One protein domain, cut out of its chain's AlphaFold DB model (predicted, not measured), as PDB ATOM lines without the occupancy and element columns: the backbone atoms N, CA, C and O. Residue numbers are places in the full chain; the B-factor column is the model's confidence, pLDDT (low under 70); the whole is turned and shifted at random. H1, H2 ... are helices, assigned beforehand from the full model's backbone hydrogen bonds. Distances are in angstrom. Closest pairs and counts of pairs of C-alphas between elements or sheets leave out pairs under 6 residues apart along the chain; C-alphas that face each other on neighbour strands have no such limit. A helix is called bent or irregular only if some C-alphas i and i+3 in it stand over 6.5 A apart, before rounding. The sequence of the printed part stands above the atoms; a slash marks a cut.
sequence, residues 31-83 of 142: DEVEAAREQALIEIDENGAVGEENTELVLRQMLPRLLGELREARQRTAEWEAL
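Overview. This is residues 31 to 83 of the 142 residues of the protein "Pseudouridine-5'-phosphate glycosidase" of Nonomuraea turkmeniaca (UniProt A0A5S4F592). The printed part is a lopsided helical hairpin: the short helix H1 runs one way, a tight turn follows, and the long helix H2 folds back past it. Residues 67 to 83, of which 67 to 82 belong to H2, stand free and stick out as a single arm, and this arm makes much of the length. The printed part has 53 residues with two named helices, H1 then H2, and no named strand; the class is all helix. It is extended, with a radius of gyration of the C-alphas of 15.7 A, and its spans are 54 by 16 by 15 A, a rod in outline.

Along the chain. H1, residues 31 to 46, begins at C-alpha 31 at (-44.880, 42.779, -29.789) and measures 23.5 A from first to last C-alpha. H2, residues 52 to 82, measures 43.2 A and ends at C-alpha 82 at (-22.200, 34.719, -50.559). H2 has a kink of 29 degrees near residue 64; it is neither bent nor irregular, but only just: C-alphas 60 and 63 are 6.4 A apart.

Arrangement. H1 and H2 form a helical hairpin and touch, with 10 pairs of C-alphas within 8 A. Their closest C-alphas, those of Ala 40 and Asn 54, are 5.7 A apart. H1 touches with residues 33 to 40 alone, H2 with residues 54 to 62 alone. They run opposite ways at a tilt of 37 degrees, only just steep. Of the O i to N i+4 pairs, 9 of 12 in H1 and 24 of 27 in H2 are within hydrogen-bond range.

Size, cuts and confidence. The two C-alphas farthest apart, those of Asn 47 and Leu 83, are 53.8 A apart. Without the free stretch, the body has 36 residues and spans 30 by 17 by 9 A. The printed part has no cut, and the link from H1 to H2, 5 residues, is tight. The mean pLDDT of the printed part is 70.2, and residues 39 to 58 are under 70.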
ATOM      1  N   ASP A  31     -44.117  41.950 -30.723       79.38
ATOM      2  CA  ASP A  31     -44.880  42.779 -29.789       79.38
ATOM      3  C   ASP A  31     -45.538  41.889 -28.719       79.38
ATOM      4  O   ASP A  31     -45.569  42.238 -27.536       79.38
ATOM      5  N   GLU A  32     -45.988  40.688 -29.102       75.69
ATOM      6  CA  GLU A  32     -46.518  39.680 -28.174       75.69
ATOM      7  C   GLU A  32     -45.426  39.161 -27.221       75.69
ATOM      8  O   GLU A  32     -45.648  39.037 -26.013       75.69
ATOM      9  N   VAL A  33     -44.217  38.916 -27.743       72.75
ATOM     10  CA  VAL A  33     -43.055  38.504 -26.936       72.75
ATOM     11  C   VAL A  33     -42.655  39.599 -25.944       72.75
ATOM     12  O   VAL A  33     -42.338  39.299 -24.789       72.75
ATOM     13  N   GLU A  34     -42.632  40.861 -26.378       75.81
ATOM     14  CA  GLU A  34     -42.283  41.994 -25.522       75.81
ATOM     15  C   GLU A  34     -43.325  42.192 -24.417       75.81
ATOM     16  O   GLU A  34     -42.949  42.273 -23.246       75.81
ATOM     17  N   ALA A  35     -44.617  42.134 -24.749       77.38
ATOM     18  CA  ALA A  35     -45.701  42.205 -23.771       77.38
ATOM     19  C   ALA A  35     -45.633  41.062 -22.742       77.38
ATOM     20  O   ALA A  35     -45.745  41.307 -21.538       77.38
ATOM     21  N   ALA A  36     -45.385  39.824 -23.186       70.62
ATOM     22  CA  ALA A  36     -45.231  38.671 -22.296       70.62
ATOM     23  C   ALA A  36     -44.006  38.814 -21.374       70.62
ATOM     24  O   ALA A  36     -44.066  38.482 -20.188       70.62
ATOM     25  N   ARG A  37     -42.894  39.361 -21.887       71.50
ATOM     26  CA  ARG A  37     -41.700  39.667 -21.088       71.50
ATOM     27  C   ARG A  37     -41.972  40.763 -20.057       71.50
ATOM     28  O   ARG A  37     -41.530  40.632 -18.918       71.50
ATOM     29  N   GLU A  38     -42.637  41.849 -20.438       73.62
ATOM     30  CA  GLU A  38     -42.958  42.955 -19.531       73.62
ATOM     31  C   GLU A  38     -43.894  42.509 -18.407       73.62
ATOM     32  O   GLU A  38     -43.629  42.805 -17.243       73.62
ATOM     33  N   GLN A  39     -44.922  41.719 -18.724       67.62
ATOM     34  CA  GLN A  39     -45.809  41.115 -17.725       67.62
ATOM     35  C   GLN A  39     -45.042  40.202 -16.762       67.62
ATOM     36  O   GLN A  39     -45.179  40.344 -15.546       67.62
ATOM     37  N   ALA A  40     -44.158  39.344 -17.285       64.62
ATOM     38  CA  ALA A  40     -43.309  38.492 -16.457       64.62
ATOM     39  C   ALA A  40     -42.363  39.298 -15.542       64.62
ATOM     40  O   ALA A  40     -42.039  38.842 -14.451       64.62
ATOM     41  N   LEU A  41     -41.921  40.494 -15.952       64.50
ATOM     42  CA  LEU A  41     -41.078  41.379 -15.137       64.50
ATOM     43  C   LEU A  41     -41.866  42.137 -14.055       64.50
ATOM     44  O   LEU A  41     -41.326  42.350 -12.973       64.50
ATOM     45  N   ILE A  42     -43.118  42.525 -14.324       62.56
ATOM     46  CA  ILE A  42     -43.997  43.209 -13.358       62.56
ATOM     47  C   ILE A  42     -44.418  42.252 -12.232       62.56
ATOM     48  O   ILE A  42     -44.391  42.626 -11.060       62.56
ATOM     49  N   GLU A  43     -44.725  40.991 -12.554       54.91
ATOM     50  CA  GLU A  43     -45.091  39.973 -11.553       54.91
ATOM     51  C   GLU A  43     -43.948  39.658 -10.566       54.91
ATOM     52  O   GLU A  43     -44.201  39.256  -9.428       54.91
ATOM     53  N   ILE A  44     -42.691  39.900 -10.960       54.84
ATOM     54  CA  ILE A  44     -41.506  39.697 -10.112       54.84
ATOM     55  C   ILE A  44     -41.403  40.753  -8.990       54.84
ATOM     56  O   ILE A  44     -40.781  40.472  -7.963       54.84
ATOM     57  N   ASP A  45     -42.036  41.925  -9.128       52.59
ATOM     58  CA  ASP A  45     -41.884  43.049  -8.187       52.59
ATOM     59  C   ASP A  45     -42.932  43.049  -7.049       52.59
ATOM     60  O   ASP A  45     -42.651  43.502  -5.941       52.59
ATOM     61  N   GLU A  46     -44.127  42.475  -7.253       53.44
ATOM     62  CA  GLU A  46     -45.226  42.619  -6.277       53.44
ATOM     63  C   GLU A  46     -45.346  41.486  -5.239       53.44
ATOM     64  O   GLU A  46     -45.880  41.722  -4.156       53.44
ATOM     65  N   ASN A  47     -44.831  40.276  -5.502       51.16
ATOM     66  CA  ASN A  47     -44.964  39.140  -4.567       51.16
ATOM     67  C   ASN A  47     -43.703  38.272  -4.390       51.16
ATOM     68  O   ASN A  47     -43.748  37.286  -3.652       51.16
ATOM     69  N   GLY A  48     -42.578  38.590  -5.044       52.12
ATOM     70  CA  GLY A  48     -41.322  37.826  -4.928       52.12
ATOM     71  C   GLY A  48     -41.387  36.366  -5.414       52.12
ATOM     72  O   GLY A  48     -40.394  35.645  -5.321       52.12
ATOM     73  N   ALA A  49     -42.533  35.931  -5.940       51.84
ATOM     74  CA  ALA A  49     -42.712  34.685  -6.663       51.84
ATOM     75  C   ALA A  49     -42.754  35.032  -8.151       51.84
ATOM     76  O   ALA A  49     -43.635  35.763  -8.593       51.84
ATOM     77  N   VAL A  50     -41.774  34.536  -8.907       53.28
ATOM     78  CA  VAL A  50     -41.774  34.633 -10.370       53.28
ATOM     79  C   VAL A  50     -43.078  34.007 -10.863       53.28
ATOM     80  O   VAL A  50     -43.377  32.878 -10.477       53.28
ATOM     81  N   GLY A  51     -43.851  34.716 -11.689       54.78
ATOM     82  CA  GLY A  51     -44.974  34.123 -12.411       54.78
ATOM     83  C   GLY A  51     -44.451  32.995 -13.300       54.78
ATOM     84  O   GLY A  51     -43.952  33.237 -14.403       54.78
ATOM     85  N   GLU A  52     -44.466  31.764 -12.778       57.50
ATOM     86  CA  GLU A  52     -43.880  30.585 -13.427       57.50
ATOM     87  C   GLU A  52     -44.518  30.346 -14.800       57.50
ATOM     88  O   GLU A  52     -43.817  29.992 -15.742       57.50
ATOM     89  N   GLU A  53     -45.811  30.642 -14.940       59.06
ATOM     90  CA  GLU A  53     -46.598  30.392 -16.150       59.06
ATOM     91  C   GLU A  53     -46.202  31.314 -17.323       59.06
ATOM     92  O   GLU A  53     -45.921  30.834 -18.425       59.06
ATOM     93  N   ASN A  54     -46.059  32.624 -17.083       59.56
ATOM     94  CA  ASN A  54     -45.654  33.594 -18.112       59.56
ATOM     95  C   ASN A  54     -44.174  33.443 -18.495       59.56
ATOM     96  O   ASN A  54     -43.793  33.549 -19.664       59.56
ATOM     97  N   THR A  55     -43.329  33.121 -17.515       65.44
ATOM     98  CA  THR A  55     -41.908  32.838 -17.749       65.44
ATOM     99  C   THR A  55     -41.725  31.535 -18.535       65.44
ATOM    100  O   THR A  55     -40.864  31.454 -19.415       65.44
ATOM    101  N   GLU A  56     -42.547  30.515 -18.272       68.44
ATOM    102  CA  GLU A  56     -42.531  29.253 -19.008       68.44
ATOM    103  C   GLU A  56     -42.988  29.427 -20.463       68.44
ATOM    104  O   GLU A  56     -42.341  28.877 -21.359       68.44
ATOM    105  N   LEU A  57     -44.020  30.239 -20.721       68.56
ATOM    106  CA  LEU A  57     -44.472  30.581 -22.074       68.56
ATOM    107  C   LEU A  57     -43.334  31.195 -22.911       68.56
ATOM    108  O   LEU A  57     -43.003  30.691 -23.992       68.56
ATOM    109  N   VAL A  58     -42.672  32.230 -22.384       68.62
ATOM    110  CA  VAL A  58     -41.575  32.919 -23.082       68.62
ATOM    111  C   VAL A  58     -40.383  31.982 -23.301       68.62
ATOM    112  O   VAL A  58     -39.852  31.901 -24.410       68.62
ATOM    113  N   LEU A  59     -39.958  31.239 -22.272       71.50
ATOM    114  CA  LEU A  59     -38.745  30.416 -22.343       71.50
ATOM    115  C   LEU A  59     -38.924  29.110 -23.123       71.50
ATOM    116  O   LEU A  59     -37.980  28.677 -23.788       71.50
ATOM    117  N   ARG A  60     -40.088  28.454 -23.039       74.06
ATOM    118  CA  ARG A  60     -40.308  27.146 -23.677       74.06
ATOM    119  C   ARG A  60     -40.935  27.236 -25.055       74.06
ATOM    120  O   ARG A  60     -40.655  26.366 -25.874       74.06
ATOM    121  N   GLN A  61     -41.767  28.242 -25.318       74.31
ATOM    122  CA  GLN A  61     -42.512  28.316 -26.576       74.31
ATOM    123  C   GLN A  61     -41.950  29.388 -27.508       74.31
ATOM    124  O   GLN A  61     -41.637  29.090 -28.660       74.31
ATOM    125  N   MET A  62     -41.763  30.614 -27.017       76.25
ATOM    126  CA  MET A  62     -41.361  31.733 -27.877       76.25
ATOM    127  C   MET A  62     -39.856  31.767 -28.148       76.25
ATOM    128  O   MET A  62     -39.440  31.928 -29.295       76.25
ATOM    129  N   LEU A  63     -39.018  31.540 -27.132       77.81
ATOM    130  CA  LEU A  63     -37.563  31.614 -27.280       77.81
ATOM    131  C   LEU A  63     -37.001  30.606 -28.305       77.81
ATOM    132  O   LEU A  63     -36.180  31.018 -29.128       77.81
ATOM    133  N   PRO A  64     -37.415  29.322 -28.343       79.44
ATOM    134  CA  PRO A  64     -36.945  28.403 -29.379       79.44
ATOM    135  C   PRO A  64     -37.364  28.824 -30.792       79.44
ATOM    136  O   PRO A  64     -36.556  28.695 -31.711       79.44
ATOM    137  N   ARG A  65     -38.582  29.365 -30.962       77.19
ATOM    138  CA  ARG A  65     -39.074  29.867 -32.257       77.19
ATOM    139  C   ARG A  65     -38.259  31.077 -32.720       77.19
ATOM    140  O   ARG A  65     -37.725  31.047 -33.822       77.19
ATOM    141  N   LEU A  66     -38.024  32.051 -31.838       82.12
ATOM    142  CA  LEU A  66     -37.160  33.208 -32.112       82.12
ATOM    143  C   LEU A  66     -35.723  32.807 -32.460       82.12
ATOM    144  O   LEU A  66     -35.105  33.379 -33.356       82.12
ATOM    145  N   LEU A  67     -35.164  31.814 -31.763       78.25
ATOM    146  CA  LEU A  67     -33.837  31.287 -32.083       78.25
ATOM    147  C   LEU A  67     -33.811  30.580 -33.444       78.25
ATOM    148  O   LEU A  67     -32.791  30.651 -34.132       78.25
ATOM    149  N   GLY A  68     -34.899  29.905 -33.822       81.38
ATOM    150  CA  GLY A  68     -35.094  29.335 -35.155       81.38
ATOM    151  C   GLY A  68     -35.088  30.418 -36.229       81.38
ATOM    152  O   GLY A  68     -34.216  30.412 -37.096       81.38
ATOM    153  N   GLU A  69     -35.959  31.415 -36.095       81.69
ATOM    154  CA  GLU A  69     -36.056  32.538 -37.033       81.69
ATOM    155  C   GLU A  69     -34.754  33.327 -37.146       81.69
ATOM    156  O   GLU A  69     -34.345  33.700 -38.244       81.69
ATOM    157  N   LEU A  70     -34.044  33.542 -36.036       82.50
ATOM    158  CA  LEU A  70     -32.746  34.211 -36.057       82.50
ATOM    159  C   LEU A  70     -31.701  33.397 -36.828       82.50
ATOM    160  O   LEU A  70     -30.861  33.976 -37.519       82.50
ATOM    161  N   ARG A  71     -31.714  32.065 -36.707       81.00
ATOM    162  CA  ARG A  71     -30.811  31.191 -37.472       81.00
ATOM    163  C   ARG A  71     -31.151  31.221 -38.954       81.00
ATOM    164  O   ARG A  71     -30.235  31.385 -39.752       81.00
ATOM    165  N   GLU A  72     -32.426  31.142 -39.311       78.44
ATOM    166  CA  GLU A  72     -32.881  31.235 -40.702       78.44
ATOM    167  C   GLU A  72     -32.592  32.608 -41.306       78.44
ATOM    168  O   GLU A  72     -32.129  32.709 -42.437       78.44
ATOM    169  N   ALA A  73     -32.814  33.689 -40.559       77.44
ATOM    170  CA  ALA A  73     -32.457  35.037 -40.980       77.44
ATOM    171  C   ALA A  73     -30.947  35.156 -41.210       77.44
ATOM    172  O   ALA A  73     -30.530  35.653 -42.251       77.44
ATOM    173  N   ARG A  74     -30.121  34.637 -40.290       75.94
ATOM    174  CA  ARG A  74     -28.658  34.606 -40.456       75.94
ATOM    175  C   ARG A  74     -28.226  33.769 -41.648       75.94
ATOM    176  O   ARG A  74     -27.313  34.180 -42.353       75.94
ATOM    177  N   GLN A  75     -28.860  32.622 -41.869       76.88
ATOM    178  CA  GLN A  75     -28.580  31.775 -43.017       76.88
ATOM    179  C   GLN A  75     -28.932  32.501 -44.316       76.88
ATOM    180  O   GLN A  75     -28.073  32.604 -45.184       76.88
ATOM    181  N   ARG A  76     -30.127  33.095 -44.410       75.00
ATOM    182  CA  ARG A  76     -30.518  33.924 -45.556       75.00
ATOM    183  C   ARG A  76     -29.512  35.049 -45.777       75.00
ATOM    184  O   ARG A  76     -29.024  35.209 -46.886       75.00
ATOM    185  N   THR A  77     -29.144  35.808 -44.742       75.69
ATOM    186  CA  THR A  77     -28.122  36.862 -44.860       75.69
ATOM    187  C   THR A  77     -26.793  36.311 -45.371       75.69
ATOM    188  O   THR A  77     -26.217  36.902 -46.277       75.69
ATOM    189  N   ALA A  78     -26.332  35.170 -44.856       75.69
ATOM    190  CA  ALA A  78     -25.104  34.535 -45.321       75.69
ATOM    191  C   ALA A  78     -25.197  34.091 -46.791       75.69
ATOM    192  O   ALA A  78     -24.237  34.260 -47.536       75.69
ATOM    193  N   GLU A  79     -26.347  33.574 -47.230       77.38
ATOM    194  CA  GLU A  79     -26.611  33.242 -48.634       77.38
ATOM    195  C   GLU A  79     -26.553  34.500 -49.514       77.38
ATOM    196  O   GLU A  79     -25.860  34.495 -50.529       77.38
ATOM    197  N   TRP A  80     -27.182  35.604 -49.090       73.75
ATOM    198  CA  TRP A  80     -27.135  36.904 -49.779       73.75
ATOM    199  C   TRP A  80     -25.722  37.495 -49.862       73.75
ATOM    200  O   TRP A  80     -25.350  38.073 -50.887       73.75
ATOM    201  N   GLU A  81     -24.940  37.374 -48.791       76.75
ATOM    202  CA  GLU A  81     -23.546  37.826 -48.726       76.75
ATOM    203  C   GLU A  81     -22.606  36.938 -49.553       76.75
ATOM    204  O   GLU A  81     -21.583  37.419 -50.038       76.75
ATOM    205  N   ALA A  82     -22.956  35.663 -49.742       79.19
ATOM    206  CA  ALA A  82     -22.200  34.719 -50.559       79.19
ATOM    207  C   ALA A  82     -22.480  34.842 -52.067       79.19
ATOM    208  O   ALA A  82     -21.726  34.277 -52.865       79.19
ATOM    209  N   LEU A  83     -23.538  35.557 -52.476       78.44
ATOM    210  CA  LEU A  83     -23.852  35.769 -53.890       78.44
ATOM    211  C   LEU A  83     -22.711  36.477 -54.624       78.44
ATOM    212  O   LEU A  83     -22.034  37.359 -54.089       78.44
TER     213      LEU A  83